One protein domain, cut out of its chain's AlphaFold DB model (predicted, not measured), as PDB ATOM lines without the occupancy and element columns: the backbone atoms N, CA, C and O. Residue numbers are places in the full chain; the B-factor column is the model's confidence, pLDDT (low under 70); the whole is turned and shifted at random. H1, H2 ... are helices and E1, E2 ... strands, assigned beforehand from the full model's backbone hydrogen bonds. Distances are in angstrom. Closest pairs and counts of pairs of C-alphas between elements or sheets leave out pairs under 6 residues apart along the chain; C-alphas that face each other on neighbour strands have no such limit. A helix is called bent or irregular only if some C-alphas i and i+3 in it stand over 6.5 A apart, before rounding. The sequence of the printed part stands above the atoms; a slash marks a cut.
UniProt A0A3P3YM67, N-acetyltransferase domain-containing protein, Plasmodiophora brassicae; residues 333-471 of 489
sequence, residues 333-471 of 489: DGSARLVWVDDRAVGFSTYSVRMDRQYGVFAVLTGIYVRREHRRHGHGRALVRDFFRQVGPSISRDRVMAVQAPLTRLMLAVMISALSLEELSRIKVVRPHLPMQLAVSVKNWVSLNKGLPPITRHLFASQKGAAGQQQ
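What this domain is: This is residues 333 to 471 of the 489 residues of the protein "N-acetyltransferase domain-containing protein" of Plasmodiophora brassicae (UniProt A0A3P3YM67). A strongly twisted sheet of five strands curls round one helix, H1; the three long strands E1, E2 and E3 make most of the sheet, and the short E4 and E5 continue it. H2, H3 and H4 gather beyond the short strands, with the long H5 on their far side from the sheet. The 139 printed residues hold five named helices and five named strands, in the order E1 E2 E3 H1 E4 H2 H3 E5 H4 H5. The sheet runs E1 E2 E3 E4 E5 and is mixed, and the class is mixed, helices and strands. The whole is compact, with a radius of gyration of the C-alphas of 15.2 A and spans of 42 by 39 by 30 A.

How they stand to each other: E1 (334 to 341), E2 (344 to 356) and E3 (360 to 370) form a meander, each strand the antiparallel neighbour of the one before, in two hairpins. N 337 and O 349 of E1 and E2 are 2.8 A apart, and N 352 and O 364 of E2 and E3 are 2.9 A apart, within hydrogen-bond range. E4 (401 to 404) is parallel to E3, with N 365 and O 402 at 2.9 A. E5 (427 to 430) is parallel to E4, with N 428 and O 401 at 2.9 A. H1 (379 to 395) is on the sheet; its closest C-alphas to E3 are those of Gly 392 and Ala 363, 5.5 A apart. E3, H1, E4 is a strand-helix-strand unit, two parallel neighbour strands with a helix between, and its crossover is right-handed; so is that of the unit E4, H2 (409 to 418), H3 (421 to 426), E5. H1 touches H2 with residues 380 to 385 alone, C-alphas 381 and 418 being the closest at 5.1 A; the tilt of 73 degrees is only just about perpendicular. H4 (442 to 448) is on the sheet and touches H3, about perpendicular at 81 degrees, with C-alphas 425 and 443 closest at 5.3 A. H5 (454 to 471) only just touches H2, with 3 pairs of C-alphas within 8 A, the closest being 413 and 456 at 6.6 A. In H2, H3, H4 and H5 every O i to N i+4 pair is within hydrogen-bond range; in H1, 11 of 13 are.

Where its parts are: E1 begins at C-alpha 334 (-48.254, 30.797, 45.713). E2, 36.6 A long, bends by 54 degrees at residue 347; E3 is 30.8 A long. H1, 22.6 A long, has a kink of 25 degrees near residue 386 and is only just irregular, C-alphas 389 and 392 being 6.51 A apart. H5, 26.0 A long, ends at C-alpha 471 (-18.981, 58.833, 43.646).

The domain as a whole: The two C-alphas farthest apart are those of Asp 333 and Gln 469, 44.0 A. The printed part has no cut. The link from E5 to H4 is long, with 11 residues. Mean pLDDT of the printed part is 71.3; 55 residues are under 70, among them 432 to 439 and 445 to 471.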
ATOM      1  N   ASP A 333     -49.849  27.693  43.243       49.03
ATOM      2  CA  ASP A 333     -48.706  27.360  44.109       49.03
ATOM      3  C   ASP A 333     -47.968  28.632  44.562       49.03
ATOM      4  O   ASP A 333     -46.775  28.845  44.325       49.03
ATOM      5  N   GLY A 334     -48.729  29.528  45.193       53.97
ATOM      6  CA  GLY A 334     -48.254  30.797  45.713       53.97
ATOM      7  C   GLY A 334     -48.235  30.806  47.236       53.97
ATOM      8  O   GLY A 334     -49.251  30.559  47.882       53.97
ATOM      9  N   SER A 335     -47.090  31.135  47.819       64.69
ATOM     10  CA  SER A 335     -47.004  31.564  49.214       64.69
ATOM     11  C   SER A 335     -47.379  33.047  49.308       64.69
ATOM     12  O   SER A 335     -47.230  33.807  48.345       64.69
ATOM     13  N   ALA A 336     -47.881  33.481  50.463       67.69
ATOM     14  CA  ALA A 336     -48.262  34.872  50.677       67.69
ATOM     15  C   ALA A 336     -47.679  35.423  51.972       67.69
ATOM     16  O   ALA A 336     -47.506  34.714  52.963       67.69
ATOM     17  N   ARG A 337     -47.410  36.727  51.971       70.62
ATOM     18  CA  ARG A 337     -47.046  37.474  53.173       70.62
ATOM     19  C   ARG A 337     -48.049  38.579  53.402       70.62
ATOM     20  O   ARG A 337     -48.368  39.309  52.467       70.62
ATOM     21  N   LEU A 338     -48.529  38.683  54.632       76.44
ATOM     22  CA  LEU A 338     -49.500  39.683  55.062       76.44
ATOM     23  C   LEU A 338     -48.771  40.817  55.773       76.44
ATOM     24  O   LEU A 338     -47.873  40.556  56.571       76.44
ATOM     25  N   VAL A 339     -49.174  42.058  55.508       78.81
ATOM     26  CA  VAL A 339     -48.791  43.217  56.321       78.81
ATOM     27  C   VAL A 339     -49.909  43.522  57.309       78.81
ATOM     28  O   VAL A 339     -51.074  43.653  56.926       78.81
ATOM     29  N   TRP A 340     -49.532  43.625  58.577       79.06
ATOM     30  CA  TRP A 340     -50.420  43.885  59.699       79.06
ATOM     31  C   TRP A 340     -50.245  45.318  60.188       79.06
ATOM     32  O   TRP A 340     -49.111  45.792  60.270       79.06
ATOM     33  N   VAL A 341     -51.360  45.968  60.507       75.44
ATOM     34  CA  VAL A 341     -51.420  47.248  61.226       75.44
ATOM     35  C   VAL A 341     -52.530  47.131  62.260       75.44
ATOM     36  O   VAL A 341     -53.625  46.688  61.911       75.44
ATOM     37  N   ASP A 342     -52.244  47.473  63.516       76.94
ATOM     38  CA  ASP A 342     -53.201  47.382  64.632       76.94
ATOM     39  C   ASP A 342     -53.949  46.030  64.679       76.94
ATOM     40  O   ASP A 342     -55.176  45.960  64.767       76.94
ATOM     41  N   ASP A 343     -53.191  44.936  64.544       64.00
ATOM     42  CA  ASP A 343     -53.660  43.540  64.560       64.00
ATOM     43  C   ASP A 343     -54.620  43.150  63.426       64.00
ATOM     44  O   ASP A 343     -55.211  42.065  63.446       64.00
ATOM     45  N   ARG A 344     -54.726  43.990  62.390       60.50
ATOM     46  CA  ARG A 344     -55.527  43.751  61.184       60.50
ATOM     47  C   ARG A 344     -54.641  43.594  59.955       60.50
ATOM     48  O   ARG A 344     -53.691  44.348  59.756       60.50
ATOM     49  N   ALA A 345     -54.971  42.638  59.092       66.31
ATOM     50  CA  ALA A 345     -54.285  42.474  57.814       66.31
ATOM     51  C   ALA A 345     -54.701  43.584  56.826       66.31
ATOM     52  O   ALA A 345     -55.832  43.606  56.330       66.31
ATOM     53  N   VAL A 346     -53.776  44.494  56.508       73.00
ATOM     54  CA  VAL A 346     -54.035  45.666  55.645       73.00
ATOM     55  C   VAL A 346     -53.562  45.491  54.203       73.00
ATOM     56  O   VAL A 346     -53.867  46.310  53.333       73.00
ATOM     57  N   GLY A 347     -52.822  44.425  53.912       69.12
ATOM     58  CA  GLY A 347     -52.334  44.122  52.571       69.12
ATOM     59  C   GLY A 347     -51.554  42.817  52.517       69.12
ATOM     60  O   GLY A 347     -51.303  42.189  53.546       69.12
ATOM     61  N   PHE A 348     -51.141  42.427  51.317       77.75
ATOM     62  CA  PHE A 348     -50.330  41.233  51.109       77.75
ATOM     63  C   PHE A 348     -49.441  41.331  49.870       77.75
ATOM     64  O   PHE A 348     -49.681  42.124  48.956       77.75
ATOM     65  N   SER A 349     -48.450  40.447  49.824       78.50
ATOM     66  CA  SER A 349     -47.706  40.082  48.620       78.50
ATOM     67  C   SER A 349     -47.760  38.573  48.409       78.50
ATOM     68  O   SER A 349     -47.482  37.826  49.346       78.50
ATOM     69  N   THR A 350     -48.066  38.129  47.195       77.19
ATOM     70  CA  THR A 350     -48.043  36.718  46.794       77.19
ATOM     71  C   THR A 350     -46.826  36.437  45.928       77.19
ATOM     72  O   THR A 350     -46.436  37.266  45.099       77.19
ATOM     73  N   TYR A 351     -46.226  35.266  46.099       74.06
ATOM     74  CA  TYR A 351     -45.107  34.815  45.287       74.06
ATOM     75  C   TYR A 351     -45.164  33.315  45.043       74.06
ATOM     76  O   TYR A 351     -45.620  32.566  45.897       74.06
ATOM     77  N   SER A 352     -44.668  32.875  43.893       74.19
ATOM     78  CA  SER A 352     -44.490  31.460  43.571       74.19
ATOM     79  C   SER A 352     -43.010  31.108  43.540       74.19
ATOM     80  O   SER A 352     -42.158  31.949  43.239       74.19
ATOM     81  N   VAL A 353     -42.689  29.860  43.869       73.12
ATOM     82  CA  VAL A 353     -41.331  29.328  43.737       73.12
ATOM     83  C   VAL A 353     -41.260  28.552  42.433       73.12
ATOM     84  O   VAL A 353     -42.073  27.666  42.188       73.12
ATOM     85  N   ARG A 354     -40.297  28.894  41.580       73.81
ATOM     86  CA  ARG A 354     -40.073  28.225  40.297       73.81
ATOM     87  C   ARG A 354     -38.664  27.649  40.245       73.81
ATOM     88  O   ARG A 354     -37.750  28.152  40.897       73.81
ATOM     89  N   MET A 355     -38.501  26.590  39.458       72.44
ATOM     90  CA  MET A 355     -37.199  26.008  39.139       72.44
ATOM     91  C   MET A 355     -36.896  26.207  37.656       72.44
ATOM     92  O   MET A 355     -37.735  25.930  36.803       72.44
ATOM     93  N   ASP A 356     -35.688  26.669  37.349       73.00
ATOM     94  CA  ASP A 356     -35.158  26.779  35.991       73.00
ATOM     95  C   ASP A 356     -33.777  26.117  35.936       73.00
ATOM     96  O   ASP A 356     -32.987  26.215  36.875       73.00
ATOM     97  N   ARG A 357     -33.471  25.425  34.834       71.19
ATOM     98  CA  ARG A 357     -32.213  24.672  34.685       71.19
ATOM     99  C   ARG A 357     -30.967  25.562  34.751       71.19
ATOM    100  O   ARG A 357     -29.913  25.080  35.145       71.19
ATOM    101  N   GLN A 358     -31.073  26.830  34.358       73.12
ATOM    102  CA  GLN A 358     -29.957  27.774  34.328       73.12
ATOM    103  C   GLN A 358     -29.864  28.625  35.600       73.12
ATOM    104  O   GLN A 358     -28.763  29.001  35.992       73.12
ATOM    105  N   TYR A 359     -31.000  28.952  36.220       68.00
ATOM    106  CA  TYR A 359     -31.062  29.871  37.369       68.00
ATOM    107  C   TYR A 359     -31.383  29.182  38.701       68.00
ATOM    108  O   TYR A 359     -31.477  29.850  39.730       68.00
ATOM    109  N   GLY A 360     -31.558  27.861  38.689       73.00
ATOM    110  CA  GLY A 360     -31.897  27.077  39.868       73.00
ATOM    111  C   GLY A 360     -33.292  27.402  40.398       73.00
ATOM    112  O   GLY A 360     -34.224  27.664  39.638       73.00
ATOM    113  N   VAL A 361     -33.437  27.358  41.723       75.50
ATOM    114  CA  VAL A 361     -34.682  27.696  42.425       75.50
ATOM    115  C   VAL A 361     -34.745  29.206  42.656       75.50
ATOM    116  O   VAL A 361     -33.805  29.800  43.194       75.50
ATOM    117  N   PHE A 362     -35.850  29.842  42.274       75.75
ATOM    118  CA  PHE A 362     -36.062  31.275  42.469       75.75
ATOM    119  C   PHE A 362     -37.514  31.608  42.803       75.75
ATOM    120  O   PHE A 362     -38.444  30.891  42.441       75.75
ATOM    121  N   ALA A 363     -37.702  32.737  43.486       80.44
ATOM    122  CA  ALA A 363     -39.019  33.265  43.813       80.44
ATOM    123  C   ALA A 363     -39.477  34.292  42.767       80.44
ATOM    124  O   ALA A 363     -38.709  35.163  42.338       80.44
ATOM    125  N   VAL A 364     -40.750  34.204  42.389       80.81
ATOM    126  CA  VAL A 364     -41.432  35.123  41.479       80.81
ATOM    127  C   VAL A 364     -42.521  35.850  42.245       80.81
ATOM    128  O   VAL A 364     -43.474  35.228  42.697       80.81
ATOM    129  N   LEU A 365     -42.416  37.170  42.357       83.06
ATOM    130  CA  LEU A 365     -43.501  37.993  42.887       83.06
ATOM    131  C   LEU A 365     -44.661  38.002  41.886       83.06
ATOM    132  O   LEU A 365     -44.490  38.466  40.755       83.06
ATOM    133  N   THR A 366     -45.820  37.499  42.301       76.62
ATOM    134  CA  THR A 366     -47.006  37.352  41.444       76.62
ATOM    135  C   THR A 366     -48.017  38.473  41.660       76.62
ATOM    136  O   THR A 366     -48.662  38.913  40.711       76.62
ATOM    137  N   GLY A 367     -48.122  39.008  42.881       72.38
ATOM    138  CA  GLY A 367     -49.119  40.024  43.204       72.38
ATOM    139  C   GLY A 367     -48.800  40.820  44.463       72.38
ATOM    140  O   GLY A 367     -48.148  40.330  45.380       72.38
ATOM    141  N   ILE A 368     -49.265  42.072  44.500       77.31
ATOM    142  CA  ILE A 368     -49.273  42.919  45.700       77.31
ATOM    143  C   ILE A 368     -50.604  43.650  45.767       77.31
ATOM    144  O   ILE A 368     -51.071  44.193  44.765       77.31
ATOM    145  N   TYR A 369     -51.160  43.735  46.967       75.56
ATOM    146  CA  TYR A 369     -52.350  44.518  47.256       75.56
ATOM    147  C   TYR A 369     -52.223  45.202  48.612       75.56
ATOM    148  O   TYR A 369     -51.632  44.672  49.553       75.56
ATOM    149  N   VAL A 370     -52.826  46.382  48.707       71.50
ATOM    150  CA  VAL A 370     -53.014  47.113  49.957       71.50
ATOM    151  C   VAL A 370     -54.433  47.667  49.946       71.50
ATOM    152  O   VAL A 370     -54.850  48.270  48.942       71.50
ATOM    153  N   ARG A 371     -55.153  47.476  51.056       68.12
ATOM    154  CA  ARG A 371     -56.498  48.021  51.275       68.12
ATOM    155  C   ARG A 371     -56.512  49.514  51.010       68.12
ATOM    156  O   ARG A 371     -55.556  50.210  51.358       68.12
ATOM    157  N   ARG A 372     -57.588  50.008  50.398       68.69
ATOM    158  CA  ARG A 372     -57.708  51.398  49.944       68.69
ATOM    159  C   ARG A 372     -57.386  52.414  51.038       68.69
ATOM    160  O   ARG A 372     -56.569  53.302  50.806       68.69
ATOM    161  N   GLU A 373     -57.967  52.224  52.216       73.00
ATOM    162  CA  GLU A 373     -57.782  53.063  53.408       73.00
ATOM    163  C   GLU A 373     -56.315  53.144  53.876       73.00
ATOM    164  O   GLU A 373     -55.869  54.175  54.372       73.00
ATOM    165  N   HIS A 374     -55.519  52.110  53.591       74.06
ATOM    166  CA  HIS A 374     -54.096  52.030  53.924       74.06
ATOM    167  C   HIS A 374     -53.171  52.300  52.718       74.06
ATOM    168  O   HIS A 374     -51.940  52.255  52.830       74.06
ATOM    169  N   ARG A 375     -53.698  52.640  51.533       80.94
ATOM    170  CA  ARG A 375     -52.855  53.015  50.380       80.94
ATOM    171  C   ARG A 375     -52.113  54.323  50.664       80.94
ATOM    172  O   ARG A 375     -52.551  55.146  51.451       80.94
ATOM    173  N   ARG A 376     -50.965  54.521  50.004       81.44
ATOM    174  CA  ARG A 376     -50.077  55.701  50.152       81.44
ATOM    175  C   ARG A 376     -49.413  55.888  51.528       81.44
ATOM    176  O   ARG A 376     -48.587  56.782  51.656       81.44
ATOM    177  N   HIS A 377     -49.621  54.977  52.478       86.56
ATOM    178  CA  HIS A 377     -48.916  54.947  53.771       86.56
ATOM    179  C   HIS A 377     -47.585  54.168  53.729       86.56
ATOM    180  O   HIS A 377     -46.928  53.948  54.737       86.56
ATOM    181  N   GLY A 378     -47.153  53.730  52.541       87.38
ATOM    182  CA  GLY A 378     -45.879  53.030  52.360       87.38
ATOM    183  C   GLY A 378     -45.920  51.512  52.582       87.38
ATOM    184  O   GLY A 378     -44.899  50.868  52.345       87.38
ATOM    185  N   HIS A 379     -47.064  50.911  52.923       85.19
ATOM    186  CA  HIS A 379     -47.175  49.453  53.113       85.19
ATOM    187  C   HIS A 379     -46.831  48.648  51.851       85.19
ATOM    188  O   HIS A 379     -46.103  47.664  51.929       85.19
ATOM    189  N   GLY A 380     -47.240  49.110  50.663       84.88
ATOM    190  CA  GLY A 380     -46.850  48.459  49.404       84.88
ATOM    191  C   GLY A 380     -45.331  48.467  49.187       84.88
ATOM    192  O   GLY A 380     -44.752  47.490  48.726       84.88
ATOM    193  N   ARG A 381     -44.659  49.548  49.600       88.19
ATOM    194  CA  ARG A 381     -43.195  49.653  49.567       88.19
ATOM    195  C   ARG A 381     -42.544  48.705  50.577       88.19
ATOM    196  O   ARG A 381     -41.503  48.132  50.269       88.19
ATOM    197  N   ALA A 382     -43.139  48.555  51.760       87.06
ATOM    198  CA  ALA A 382     -42.676  47.619  52.779       87.06
ATOM    199  C   ALA A 382     -42.764  46.169  52.279       87.06
ATOM    200  O   ALA A 382     -41.762  45.469  52.343       87.06
ATOM    201  N   LEU A 383     -43.891  45.774  51.675       84.50
ATOM    202  CA  LEU A 383     -44.081  44.449  51.072       84.50
ATOM    203  C   LEU A 383     -43.073  44.160  49.949       84.50
ATOM    204  O   LEU A 383     -42.469  43.093  49.918       84.50
ATOM    205  N   VAL A 384     -42.821  45.125  49.054       88.38
ATOM    206  CA  VAL A 384     -41.794  44.970  48.005       88.38
ATOM    207  C   VAL A 384     -40.401  44.790  48.613       88.38
ATOM    208  O   VAL A 384     -39.650  43.916  48.187       88.38
ATOM    209  N   ARG A 385     -40.031  45.615  49.599       90.69
ATOM    210  CA  ARG A 385     -38.720  45.505  50.259       90.69
ATOM    211  C   ARG A 385     -38.568  44.177  50.979       90.69
ATOM    212  O   ARG A 385     -37.516  43.563  50.859       90.69
ATOM    213  N   ASP A 386     -39.596  43.762  51.703       87.94
ATOM    214  CA  ASP A 386     -39.627  42.486  52.402       87.94
ATOM    215  C   ASP A 386     -39.411  41.324  51.426       87.94
ATOM    216  O   ASP A 386     -38.485  40.529  51.608       87.94
ATOM    217  N   PHE A 387     -40.148  41.303  50.313       87.44
ATOM    218  CA  PHE A 387     -39.982  40.269  49.301       87.44
ATOM    219  C   PHE A 387     -38.555  40.230  48.728       87.44
ATOM    220  O   PHE A 387     -37.898  39.194  48.782       87.44
ATOM    221  N   PHE A 388     -38.023  41.345  48.216       88.44
ATOM    222  CA  PHE A 388     -36.719  41.329  47.533       88.44
ATOM    223  C   PHE A 388     -35.503  41.293  48.463       88.44
ATOM    224  O   PHE A 388     -34.400  40.996  48.006       88.44
ATOM    225  N   ARG A 389     -35.657  41.612  49.751       88.00
ATOM    226  CA  ARG A 389     -34.534  41.622  50.704       88.00
ATOM    227  C   ARG A 389     -34.544  40.450  51.670       88.00
ATOM    228  O   ARG A 389     -33.481  40.117  52.179       88.00
ATOM    229  N   GLN A 390     -35.701  39.837  51.915       84.50
ATOM    230  CA  GLN A 390     -35.826  38.706  52.833       84.50
ATOM    231  C   GLN A 390     -36.222  37.425  52.097       84.50
ATOM    232  O   GLN A 390     -35.467  36.458  52.124       84.50
ATOM    233  N   VAL A 391     -37.357  37.431  51.391       78.81
ATOM    234  CA  VAL A 391     -37.951  36.220  50.789       78.81
ATOM    235  C   VAL A 391     -37.159  35.714  49.585       78.81
ATOM    236  O   VAL A 391     -36.776  34.552  49.507       78.81
ATOM    237  N   GLY A 392     -36.883  36.589  48.621       80.31
ATOM    238  CA  GLY A 392     -36.136  36.230  47.419       80.31
ATOM    239  C   GLY A 392     -34.757  35.645  47.748       80.31
ATOM    240  O   GLY A 392     -34.438  34.563  47.251       80.31
ATOM    241  N   PRO A 393     -33.956  36.298  48.615       81.88
ATOM    242  CA  PRO A 393     -32.657  35.778  49.035       81.88
ATOM    243  C   PRO A 393     -32.705  34.514  49.904       81.88
ATOM    244  O   PRO A 393     -31.724  33.773  49.903       81.88
ATOM    245  N   SER A 394     -33.788  34.255  50.650       75.94
ATOM    246  CA  SER A 394     -33.907  33.013  51.432       75.94
ATOM    247  C   SER A 394     -34.175  31.792  50.546       75.94
ATOM    248  O   SER A 394     -33.765  30.688  50.890       75.94
ATOM    249  N   ILE A 395     -34.813  32.000  49.390       72.75
ATOM    250  CA  ILE A 395     -35.171  30.943  48.435       72.75
ATOM    251  C   ILE A 395     -34.082  30.750  47.371       72.75
ATOM    252  O   ILE A 395     -33.707  29.620  47.061       72.75
ATOM    253  N   SER A 396     -33.553  31.841  46.807       76.25
ATOM    254  CA  SER A 396     -32.548  31.793  45.741       76.25
ATOM    255  C   SER A 396     -31.142  32.043  46.285       76.25
ATOM    256  O   SER A 396     -30.798  33.170  46.651       76.25
ATOM    257  N   ARG A 397     -30.289  31.009  46.261       68.50
ATOM    258  CA  ARG A 397     -28.862  31.121  46.636       68.50
ATOM    259  C   ARG A 397     -28.113  32.135  45.771       68.50
ATOM    260  O   ARG A 397     -27.324  32.921  46.292       68.50
ATOM    261  N   ASP A 398     -28.441  32.176  44.482       68.50
ATOM    262  CA  ASP A 398     -27.827  33.082  43.506       68.50
ATOM    263  C   ASP A 398     -28.483  34.474  43.494       68.50
ATOM    264  O   ASP A 398     -28.128  35.337  42.690       68.50
ATOM    265  N   ARG A 399     -29.440  34.714  44.407       69.69
ATOM    266  CA  ARG A 399     -30.206  35.964  44.550       69.69
ATOM    267  C   ARG A 399     -30.893  36.397  43.254       69.69
ATOM    268  O   ARG A 399     -31.137  37.590  43.043       69.69
ATOM    269  N   VAL A 400     -31.210  35.440  42.384       69.94
ATOM    270  CA  VAL A 400     -31.988  35.698  41.179       69.94
ATOM    271  C   VAL A 400     -33.442  35.817  41.612       69.94
ATOM    272  O   VAL A 400     -34.021  34.894  42.174       69.94
ATOM    273  N   MET A 401     -34.025  36.988  41.384       79.94
ATOM    274  CA  MET A 401     -35.393  37.295  41.790       79.94
ATOM    275  C   MET A 401     -36.184  37.743  40.576       79.94
ATOM    276  O   MET A 401     -35.648  38.409  39.684       79.94
ATOM    277  N   ALA A 402     -37.462  37.388  40.543       82.56
ATOM    278  CA  ALA A 402     -38.313  37.695  39.411       82.56
ATOM    279  C   ALA A 402     -39.633  38.344  39.818       82.56
ATOM    280  O   ALA A 402     -40.113  38.189  40.939       82.56
ATOM    281  N   VAL A 403     -40.219  39.075  38.873       81.38
ATOM    282  CA  VAL A 403     -41.597  39.567  38.943       81.38
ATOM    283  C   VAL A 403     -42.355  39.073  37.733       81.38
ATOM    284  O   VAL A 403     -41.842  39.127  36.611       81.38
ATOM    285  N   GLN A 404     -43.577  38.614  37.967       78.19
ATOM    286  CA  GLN A 404     -44.469  38.175  36.913       78.19
ATOM    287  C   GLN A 404     -44.979  39.372  36.097       78.19
ATOM    288  O   GLN A 404     -45.400  40.397  36.630       78.19
ATOM    289  N   ALA A 405     -44.928  39.243  34.775       67.69
ATOM    290  CA  ALA A 405     -45.558  40.163  33.840       67.69
ATOM    291  C   ALA A 405     -47.056  39.828  33.668       67.69
ATOM    292  O   ALA A 405     -47.411  38.651  33.732       67.69
ATOM    293  N   PRO A 406     -47.915  40.815  33.346       59.78
ATOM    294  CA  PRO A 406     -47.584  42.212  33.065       59.78
ATOM    295  C   PRO A 406     -47.311  43.041  34.328       59.78
ATOM    296  O   PRO A 406     -48.061  43.019  35.298       59.78
ATOM    297  N   LEU A 407     -46.247  43.849  34.282       66.75
ATOM    298  CA  LEU A 407     -45.975  44.847  35.315       66.75
ATOM    299  C   LEU A 407     -46.895  46.052  35.120       66.75
ATOM    300  O   LEU A 407     -46.734  46.815  34.163       66.75
ATOM    301  N   THR A 408     -47.829  46.260  36.047       70.69
ATOM    302  CA  THR A 408     -48.634  47.486  36.065       70.69
ATOM    303  C   THR A 408     -47.743  48.707  36.323       70.69
ATOM    304  O   THR A 408     -46.719  48.627  37.011       70.69
ATOM    305  N   ARG A 409     -48.132  49.881  35.799       66.88
ATOM    306  CA  ARG A 409     -47.408  51.147  36.050       66.88
ATOM    307  C   ARG A 409     -47.261  51.430  37.549       66.88
ATOM    308  O   ARG A 409     -46.222  51.923  37.982       66.88
ATOM    309  N   LEU A 410     -48.291  51.086  38.325       69.06
ATOM    310  CA  LEU A 410     -48.304  51.227  39.776       69.06
ATOM    311  C   LEU A 410     -47.256  50.322  40.433       69.06
ATOM    312  O   LEU A 410     -46.447  50.818  41.212       69.06
ATOM    313  N   MET A 411     -47.221  49.034  40.075       76.00
ATOM    314  CA  MET A 411     -46.223  48.091  40.588       76.00
ATOM    315  C   MET A 411     -44.804  48.595  40.321       76.00
ATOM    316  O   MET A 411     -43.969  48.644  41.223       76.00
ATOM    317  N   LEU A 412     -44.548  49.059  39.097       77.88
ATOM    318  CA  LEU A 412     -43.241  49.577  38.717       77.88
ATOM    319  C   LEU A 412     -42.847  50.827  39.522       77.88
ATOM    320  O   LEU A 412     -41.713  50.925  39.988       77.88
ATOM    321  N   ALA A 413     -43.775  51.766  39.725       72.81
ATOM    322  CA  ALA A 413     -43.532  52.954  40.542       72.81
ATOM    323  C   ALA A 413     -43.224  52.591  42.005       72.81
ATOM    324  O   ALA A 413     -42.285  53.136  42.591       72.81
ATOM    325  N   VAL A 414     -43.960  51.628  42.576       80.00
ATOM    326  CA  VAL A 414     -43.695  51.122  43.929       80.00
ATOM    327  C   VAL A 414     -42.301  50.500  43.991       80.00
ATOM    328  O   VAL A 414     -41.531  50.878  44.871       80.00
ATOM    329  N   MET A 415     -41.925  49.647  43.033       82.31
ATOM    330  CA  MET A 415     -40.592  49.032  42.976       82.31
ATOM    331  C   MET A 415     -39.461  50.062  42.893       82.31
ATOM    332  O   MET A 415     -38.494  49.960  43.645       82.31
ATOM    333  N   ILE A 416     -39.598  51.090  42.049       83.12
ATOM    334  CA  ILE A 416     -38.602  52.168  41.908       83.12
ATOM    335  C   ILE A 416     -38.438  52.961  43.207       83.12
ATOM    336  O   ILE A 416     -37.332  53.349  43.573       83.12
ATOM    337  N   SER A 417     -39.539  53.196  43.922       81.81
ATOM    338  CA  SER A 417     -39.508  53.879  45.221       81.81
ATOM    339  C   SER A 417     -38.987  52.992  46.363       81.81
ATOM    340  O   SER A 417     -38.563  53.488  47.411       81.81
ATOM    341  N   ALA A 418     -39.070  51.671  46.193       85.19
ATOM    342  CA  ALA A 418     -38.746  50.681  47.208       85.19
ATOM    343  C   ALA A 418     -37.275  50.271  47.183       85.19
ATOM    344  O   ALA A 418     -36.701  50.070  48.258       85.19
ATOM    345  N   LEU A 419     -36.701  50.161  45.986       86.94
ATOM    346  CA  LEU A 419     -35.436  49.492  45.704       86.94
ATOM    347  C   LEU A 419     -34.427  50.443  45.052       86.94
ATOM    348  O   LEU A 419     -34.788  51.422  44.402       86.94
ATOM    349  N   SER A 420     -33.146  50.126  45.210       86.38
ATOM    350  CA  SER A 420     -32.042  50.797  44.527       86.38
ATOM    351  C   SER A 420     -31.948  50.392  43.050       86.38
ATOM    352  O   SER A 420     -32.408  49.328  42.632       86.38
ATOM    353  N   LEU A 421     -31.286  51.229  42.247       80.12
ATOM    354  CA  LEU A 421     -30.981  50.951  40.836       80.12
ATOM    355  C   LEU A 421     -30.237  49.625  40.622       80.12
ATOM    356  O   LEU A 421     -30.457  48.951  39.613       80.12
ATOM    357  N   GLU A 422     -29.355  49.265  41.553       83.19
ATOM    358  CA  GLU A 422     -28.612  48.010  41.512       83.19
ATOM    359  C   GLU A 422     -29.539  46.815  41.763       83.19
ATOM    360  O   GLU A 422     -29.555  45.881  40.961       83.19
ATOM    361  N   GLU A 423     -30.385  46.881  42.797       84.50
ATOM    362  CA  GLU A 423     -31.403  45.858  43.084       84.50
ATOM    363  C   GLU A 423     -32.346  45.668  41.883       84.50
ATOM    364  O   GLU A 423     -32.549  44.546  41.423       84.50
ATOM    365  N   LEU A 424     -32.843  46.759  41.288       82.38
ATOM    366  CA  LEU A 424     -33.725  46.712  40.111       82.38
ATOM    367  C   LEU A 424     -33.075  46.077  38.876       82.38
ATOM    368  O   LEU A 424     -33.770  45.522  38.026       82.38
ATOM    369  N   SER A 425     -31.751  46.170  38.741       79.81
ATOM    370  CA  SER A 425     -31.034  45.559  37.616       79.81
ATOM    371  C   SER A 425     -30.930  44.036  37.722       79.81
ATOM    372  O   SER A 425     -30.830  43.362  36.699       79.81
ATOM    373  N   ARG A 426     -31.005  43.505  38.949       81.88
ATOM    374  CA  ARG A 426     -30.927  42.070  39.250       81.88
ATOM    375  C   ARG A 426     -32.287  41.376  39.167       81.88
ATOM    376  O   ARG A 426     -32.339  40.159  39.022       81.88
ATOM    377  N   ILE A 427     -33.377  42.141  39.230       85.00
ATOM    378  CA  ILE A 427     -34.736  41.606  39.145       85.00
ATOM    379  C   ILE A 427     -35.117  41.383  37.683       85.00
ATOM    380  O   ILE A 427     -35.037  42.299  36.857       85.00
ATOM    381  N   LYS A 428     -35.570  40.170  37.372       84.94
ATOM    382  CA  LYS A 428     -36.021  39.769  36.038       84.94
ATOM    383  C   LYS A 428     -37.541  39.843  35.907       84.94
ATOM    384  O   LYS A 428     -38.274  39.468  36.812       84.94
ATOM    385  N   VAL A 429     -38.024  40.304  34.761       79.88
ATOM    386  CA  VAL A 429     -39.449  40.333  34.415       79.88
ATOM    387  C   VAL A 429     -39.769  39.079  33.615       79.88
ATOM    388  O   VAL A 429     -39.317  38.941  32.479       79.88
ATOM    389  N   VAL A 430     -40.526  38.163  34.213       75.38
ATOM    390  CA  VAL A 430     -40.828  36.838  33.653       75.38
ATOM    391  C   VAL A 430     -42.284  36.810  33.199       75.38
ATOM    392  O   VAL A 430     -43.169  37.239  33.936       75.38
ATOM    393  N   ARG A 431     -42.566  36.317  31.987       71.12
ATOM    394  CA  ARG A 431     -43.956  36.077  31.559       71.12
ATOM    395  C   ARG A 431     -44.410  34.692  32.039       71.12
ATOM    396  O   ARG A 431     -43.582  33.786  32.017       71.12
ATOM    397  N   PRO A 432     -45.690  34.508  32.417       61.09
ATOM    398  CA  PRO A 432     -46.186  33.269  33.026       61.09
ATOM    399  C   PRO A 432     -45.795  31.993  32.264       61.09
ATOM    400  O   PRO A 432     -45.403  31.014  32.895       61.09
ATOM    401  N   HIS A 433     -45.814  32.050  30.927       61.97
ATOM    402  CA  HIS A 433     -45.566  30.915  30.026       61.97
ATOM    403  C   HIS A 433     -44.209  30.957  29.302       61.97
ATOM    404  O   HIS A 433     -43.997  30.184  28.372       61.97
ATOM    405  N   LEU A 434     -43.302  31.878  29.658       59.41
ATOM    406  CA  LEU A 434     -41.995  31.974  28.998       59.41
ATOM    407  C   LEU A 434     -40.854  31.545  29.924       59.41
ATOM    408  O   LEU A 434     -40.866  31.893  31.108       59.41
ATOM    409  N   PRO A 435     -39.828  30.863  29.379       60.34
ATOM    410  CA  PRO A 435     -38.630  30.524  30.132       60.34
ATOM    411  C   PRO A 435     -37.903  31.789  30.604       60.34
ATOM    412  O   PRO A 435     -37.890  32.822  29.926       60.34
ATOM    413  N   MET A 436     -37.233  31.698  31.759       62.56
ATOM    414  CA  MET A 436     -36.552  32.833  32.399       62.56
ATOM    415  C   MET A 436     -35.408  33.410  31.547       62.56
ATOM    416  O   MET A 436     -34.968  34.542  31.751       62.56
ATOM    417  N   GLN A 437     -34.933  32.655  30.561       59.28
ATOM    418  CA  GLN A 437     -33.934  33.085  29.581       59.28
ATOM    419  C   GLN A 437     -34.404  34.261  28.719       59.28
ATOM    420  O   GLN A 437     -33.595  35.098  28.329       59.28
ATOM    421  N   LEU A 438     -35.713  34.362  28.474       58.81
ATOM    422  CA  LEU A 438     -36.332  35.465  27.732       58.81
ATOM    423  C   LEU A 438     -36.738  36.630  28.646       58.81
ATOM    424  O   LEU A 438     -37.327  37.613  28.189       58.81
ATOM    425  N   ALA A 439     -36.450  36.525  29.945       66.38
ATOM    426  CA  ALA A 439     -36.794  37.547  30.912       66.38
ATOM    427  C   ALA A 439     -35.859  38.753  30.785       66.38
ATOM    428  O   ALA A 439     -34.632  38.640  30.756       66.38
ATOM    429  N   VAL A 440     -36.457  39.937  30.760       70.44
ATOM    430  CA  VAL A 440     -35.740  41.211  30.665       70.44
ATOM    431  C   VAL A 440     -35.580  41.777  32.072       70.44
ATOM    432  O   VAL A 440     -36.496  41.667  32.884       70.44
ATOM    433  N   SER A 441     -34.441  42.393  32.399       73.69
ATOM    434  CA  SER A 441     -34.302  43.058  33.703       73.69
ATOM    435  C   SER A 441     -35.333  44.181  33.853       73.69
ATOM    436  O   SER A 441     -35.675  44.844  32.872       73.69
ATOM    437  N   VAL A 442     -35.809  44.452  35.073       73.88
ATOM    438  CA  VAL A 442     -36.779  45.540  35.321       73.88
ATOM    439  C   VAL A 442     -36.229  46.879  34.821       73.88
ATOM    440  O   VAL A 442     -36.952  47.658  34.201       73.88
ATOM    441  N   LYS A 443     -34.923  47.119  34.992       72.00
ATOM    442  CA  LYS A 443     -34.222  48.289  34.437       72.00
ATOM    443  C   LYS A 443     -34.380  48.402  32.915       72.00
ATOM    444  O   LYS A 443     -34.710  49.476  32.412       72.00
ATOM    445  N   ASN A 444     -34.168  47.307  32.188       70.75
ATOM    446  CA  ASN A 444     -34.302  47.297  30.732       70.75
ATOM    447  C   ASN A 444     -35.778  47.397  30.315       70.75
ATOM    448  O   ASN A 444     -36.102  48.120  29.375       70.75
ATOM    449  N   TRP A 445     -36.689  46.779  31.068       66.88
ATOM    450  CA  TRP A 445     -38.134  46.887  30.859       66.88
ATOM    451  C   TRP A 445     -38.634  48.334  30.970       66.88
ATOM    452  O   TRP A 445     -39.407  48.789  30.128       66.88
ATOM    453  N   VAL A 446     -38.140  49.091  31.958       66.81
ATOM    454  CA  VAL A 446     -38.427  50.530  32.117       66.81
ATOM    455  C   VAL A 446     -37.951  51.321  30.900       66.81
ATOM    456  O   VAL A 446     -38.666  52.198  30.421       66.81
ATOM    457  N   SER A 447     -36.755  51.016  30.384       64.12
ATOM    458  CA  SER A 447     -36.198  51.720  29.220       64.12
ATOM    459  C   SER A 447     -36.916  51.399  27.905       64.12
ATOM    460  O   SER A 447     -37.005  52.261  27.033       64.12
ATOM    461  N   LEU A 448     -37.464  50.188  27.776       57.50
ATOM    462  CA  LEU A 448     -38.206  49.742  26.594       57.50
ATOM    463  C   LEU A 448     -39.640  50.289  26.573       57.50
ATOM    464  O   LEU A 448     -40.184  50.555  25.501       57.50
ATOM    465  N   ASN A 449     -40.241  50.532  27.742       57.44
ATOM    466  CA  ASN A 449     -41.583  51.100  27.842       57.44
ATOM    467  C   ASN A 449     -41.583  52.626  27.627       57.44
ATOM    468  O   ASN A 449     -41.613  53.439  28.557       57.44
ATOM    469  N   LYS A 450     -41.610  53.032  26.350       51.72
ATOM    470  CA  LYS A 450     -41.699  54.441  25.920       51.72
ATOM    471  C   LYS A 450     -42.993  55.159  26.353       51.72
ATOM    472  O   LYS A 450     -43.045  56.381  26.258       51.72
ATOM    473  N   GLY A 451     -43.985  54.440  26.884       48.34
ATOM    474  CA  GLY A 451     -45.259  54.983  27.372       48.34
ATOM    475  C   GLY A 451     -45.348  55.236  28.884       48.34
ATOM    476  O   GLY A 451     -46.455  55.382  29.394       48.34
ATOM    477  N   LEU A 452     -44.243  55.224  29.640       51.09
ATOM    478  CA  LEU A 452     -44.275  55.553  31.075       51.09
ATOM    479  C   LEU A 452     -44.376  57.073  31.319       51.09
ATOM    480  O   LEU A 452     -43.750  57.835  30.576       51.09
ATOM    481  N   PRO A 453     -45.104  57.524  32.362       50.16
ATOM    482  CA  PRO A 453     -45.226  58.941  32.696       50.16
ATOM    483  C   PRO A 453     -43.853  59.608  32.910       50.16
ATOM    484  O   PRO A 453     -42.938  58.965  33.440       50.16
ATOM    485  N   PRO A 454     -43.699  60.909  32.594       49.41
ATOM    486  CA  PRO A 454     -42.454  61.652  32.805       49.41
ATOM    487  C   PRO A 454     -41.928  61.551  34.241       49.41
ATOM    488  O   PRO A 454     -40.725  61.428  34.447       49.41
ATOM    489  N   ILE A 455     -42.823  61.507  35.235       47.78
ATOM    490  CA  ILE A 455     -42.487  61.375  36.663       47.78
ATOM    491  C   ILE A 455     -41.663  60.111  36.938       47.78
ATOM    492  O   ILE A 455     -40.678  60.155  37.669       47.78
ATOM    493  N   THR A 456     -42.004  58.986  36.308       50.66
ATOM    494  CA  THR A 456     -41.281  57.721  36.490       50.66
ATOM    495  C   THR A 456     -39.886  57.780  35.860       50.66
ATOM    496  O   THR A 456     -38.937  57.213  36.400       50.66
ATOM    497  N   ARG A 457     -39.731  58.529  34.757       54.81
ATOM    498  CA  ARG A 457     -38.426  58.809  34.135       54.81
ATOM    499  C   ARG A 457     -37.585  59.772  34.971       54.81
ATOM    500  O   ARG A 457     -36.390  59.537  35.123       54.81
ATOM    501  N   HIS A 458     -38.200  60.806  35.545       56.38
ATOM    502  CA  HIS A 458     -37.532  61.761  36.429       56.38
ATOM    503  C   HIS A 458     -37.047  61.106  37.723       56.38
ATOM    504  O   HIS A 458     -35.930  61.385  38.139       56.38
ATOM    505  N   LEU A 459     -37.814  60.186  38.314       52.84
ATOM    506  CA  LEU A 459     -37.362  59.408  39.475       52.84
ATOM    507  C   LEU A 459     -36.140  58.538  39.137       52.84
ATOM    508  O   LEU A 459     -35.172  58.509  39.897       52.84
ATOM    509  N   PHE A 460     -36.131  57.907  37.958       53.75
ATOM    510  CA  PHE A 460     -34.979  57.143  37.466       53.75
ATOM    511  C   PHE A 460     -33.754  58.028  37.163       53.75
ATOM    512  O   PHE A 460     -32.619  57.631  37.427       53.75
ATOM    513  N   ALA A 461     -33.965  59.221  36.602       58.09
ATOM    514  CA  ALA A 461     -32.903  60.185  36.307       58.09
ATOM    515  C   ALA A 461     -32.333  60.827  37.585       58.09
ATOM    516  O   ALA A 461     -31.119  60.978  37.706       58.09
ATOM    517  N   SER A 462     -33.192  61.129  38.561       58.38
ATOM    518  CA  SER A 462     -32.823  61.690  39.864       58.38
ATOM    519  C   SER A 462     -31.958  60.719  40.674       58.38
ATOM    520  O   SER A 462     -30.902  61.104  41.173       58.38
ATOM    521  N   GLN A 463     -32.306  59.425  40.701       56.56
ATOM    522  CA  GLN A 463     -31.461  58.414  41.352       56.56
ATOM    523  C   GLN A 463     -30.089  58.248  40.674       56.56
ATOM    524  O   GLN A 463     -29.090  58.050  41.365       56.56
ATOM    525  N   LYS A 464     -30.003  58.366  39.339       59.38
ATOM    526  CA  LYS A 464     -28.706  58.386  38.636       59.38
ATOM    527  C   LYS A 464     -27.859  59.604  39.022       59.38
ATOM    528  O   LYS A 464     -26.652  59.459  39.188       59.38
ATOM    529  N   GLY A 465     -28.482  60.774  39.179       52.75
ATOM    530  CA  GLY A 465     -27.807  61.998  39.622       52.75
ATOM    531  C   GLY A 465     -27.249  61.884  41.043       52.75
ATOM    532  O   GLY A 465     -26.087  62.213  41.270       52.75
ATOM    533  N   ALA A 466     -28.033  61.332  41.974       53.78
ATOM    534  CA  ALA A 466     -27.610  61.122  43.361       53.78
ATOM    535  C   ALA A 466     -26.449  60.112  43.488       53.78
ATOM    536  O   ALA A 466     -25.499  60.351  44.233       53.78
ATOM    537  N   ALA A 467     -26.479  59.016  42.720       52.91
ATOM    538  CA  ALA A 467     -25.389  58.037  42.698       52.91
ATOM    539  C   ALA A 467     -24.089  58.612  42.098       52.91
ATOM    540  O   ALA A 467     -22.999  58.321  42.589       52.91
ATOM    541  N   GLY A 468     -24.196  59.467  41.073       48.47
ATOM    542  CA  GLY A 468     -23.044  60.161  40.485       48.47
ATOM    543  C   GLY A 468     -22.391  61.172  41.433       48.47
ATOM    544  O   GLY A 468     -21.167  61.288  41.457       48.47
ATOM    545  N   GLN A 469     -23.182  61.857  42.268       52.28
ATOM    546  CA  GLN A 469     -22.660  62.799  43.265       52.28
ATOM    547  C   GLN A 469     -21.977  62.102  44.453       52.28
ATOM    548  O   GLN A 469     -20.945  62.584  44.920       52.28
ATOM    549  N   GLN A 470     -22.467  60.937  44.899       51.09
ATOM    550  CA  GLN A 470     -21.784  60.153  45.942       51.09
ATOM    551  C   GLN A 470     -20.424  59.602  45.481       51.09
ATOM    552  O   GLN A 470     -19.481  59.569  46.271       51.09
ATOM    553  N   GLN A 471     -20.280  59.239  44.200       49.00
ATOM    554  CA  GLN A 471     -18.981  58.833  43.646       49.00
ATOM    555  C   GLN A 471     -17.990  59.998  43.498       49.00
ATOM    556  O   GLN A 471     -16.789  59.780  43.641       49.00
TER     557      GLN A 471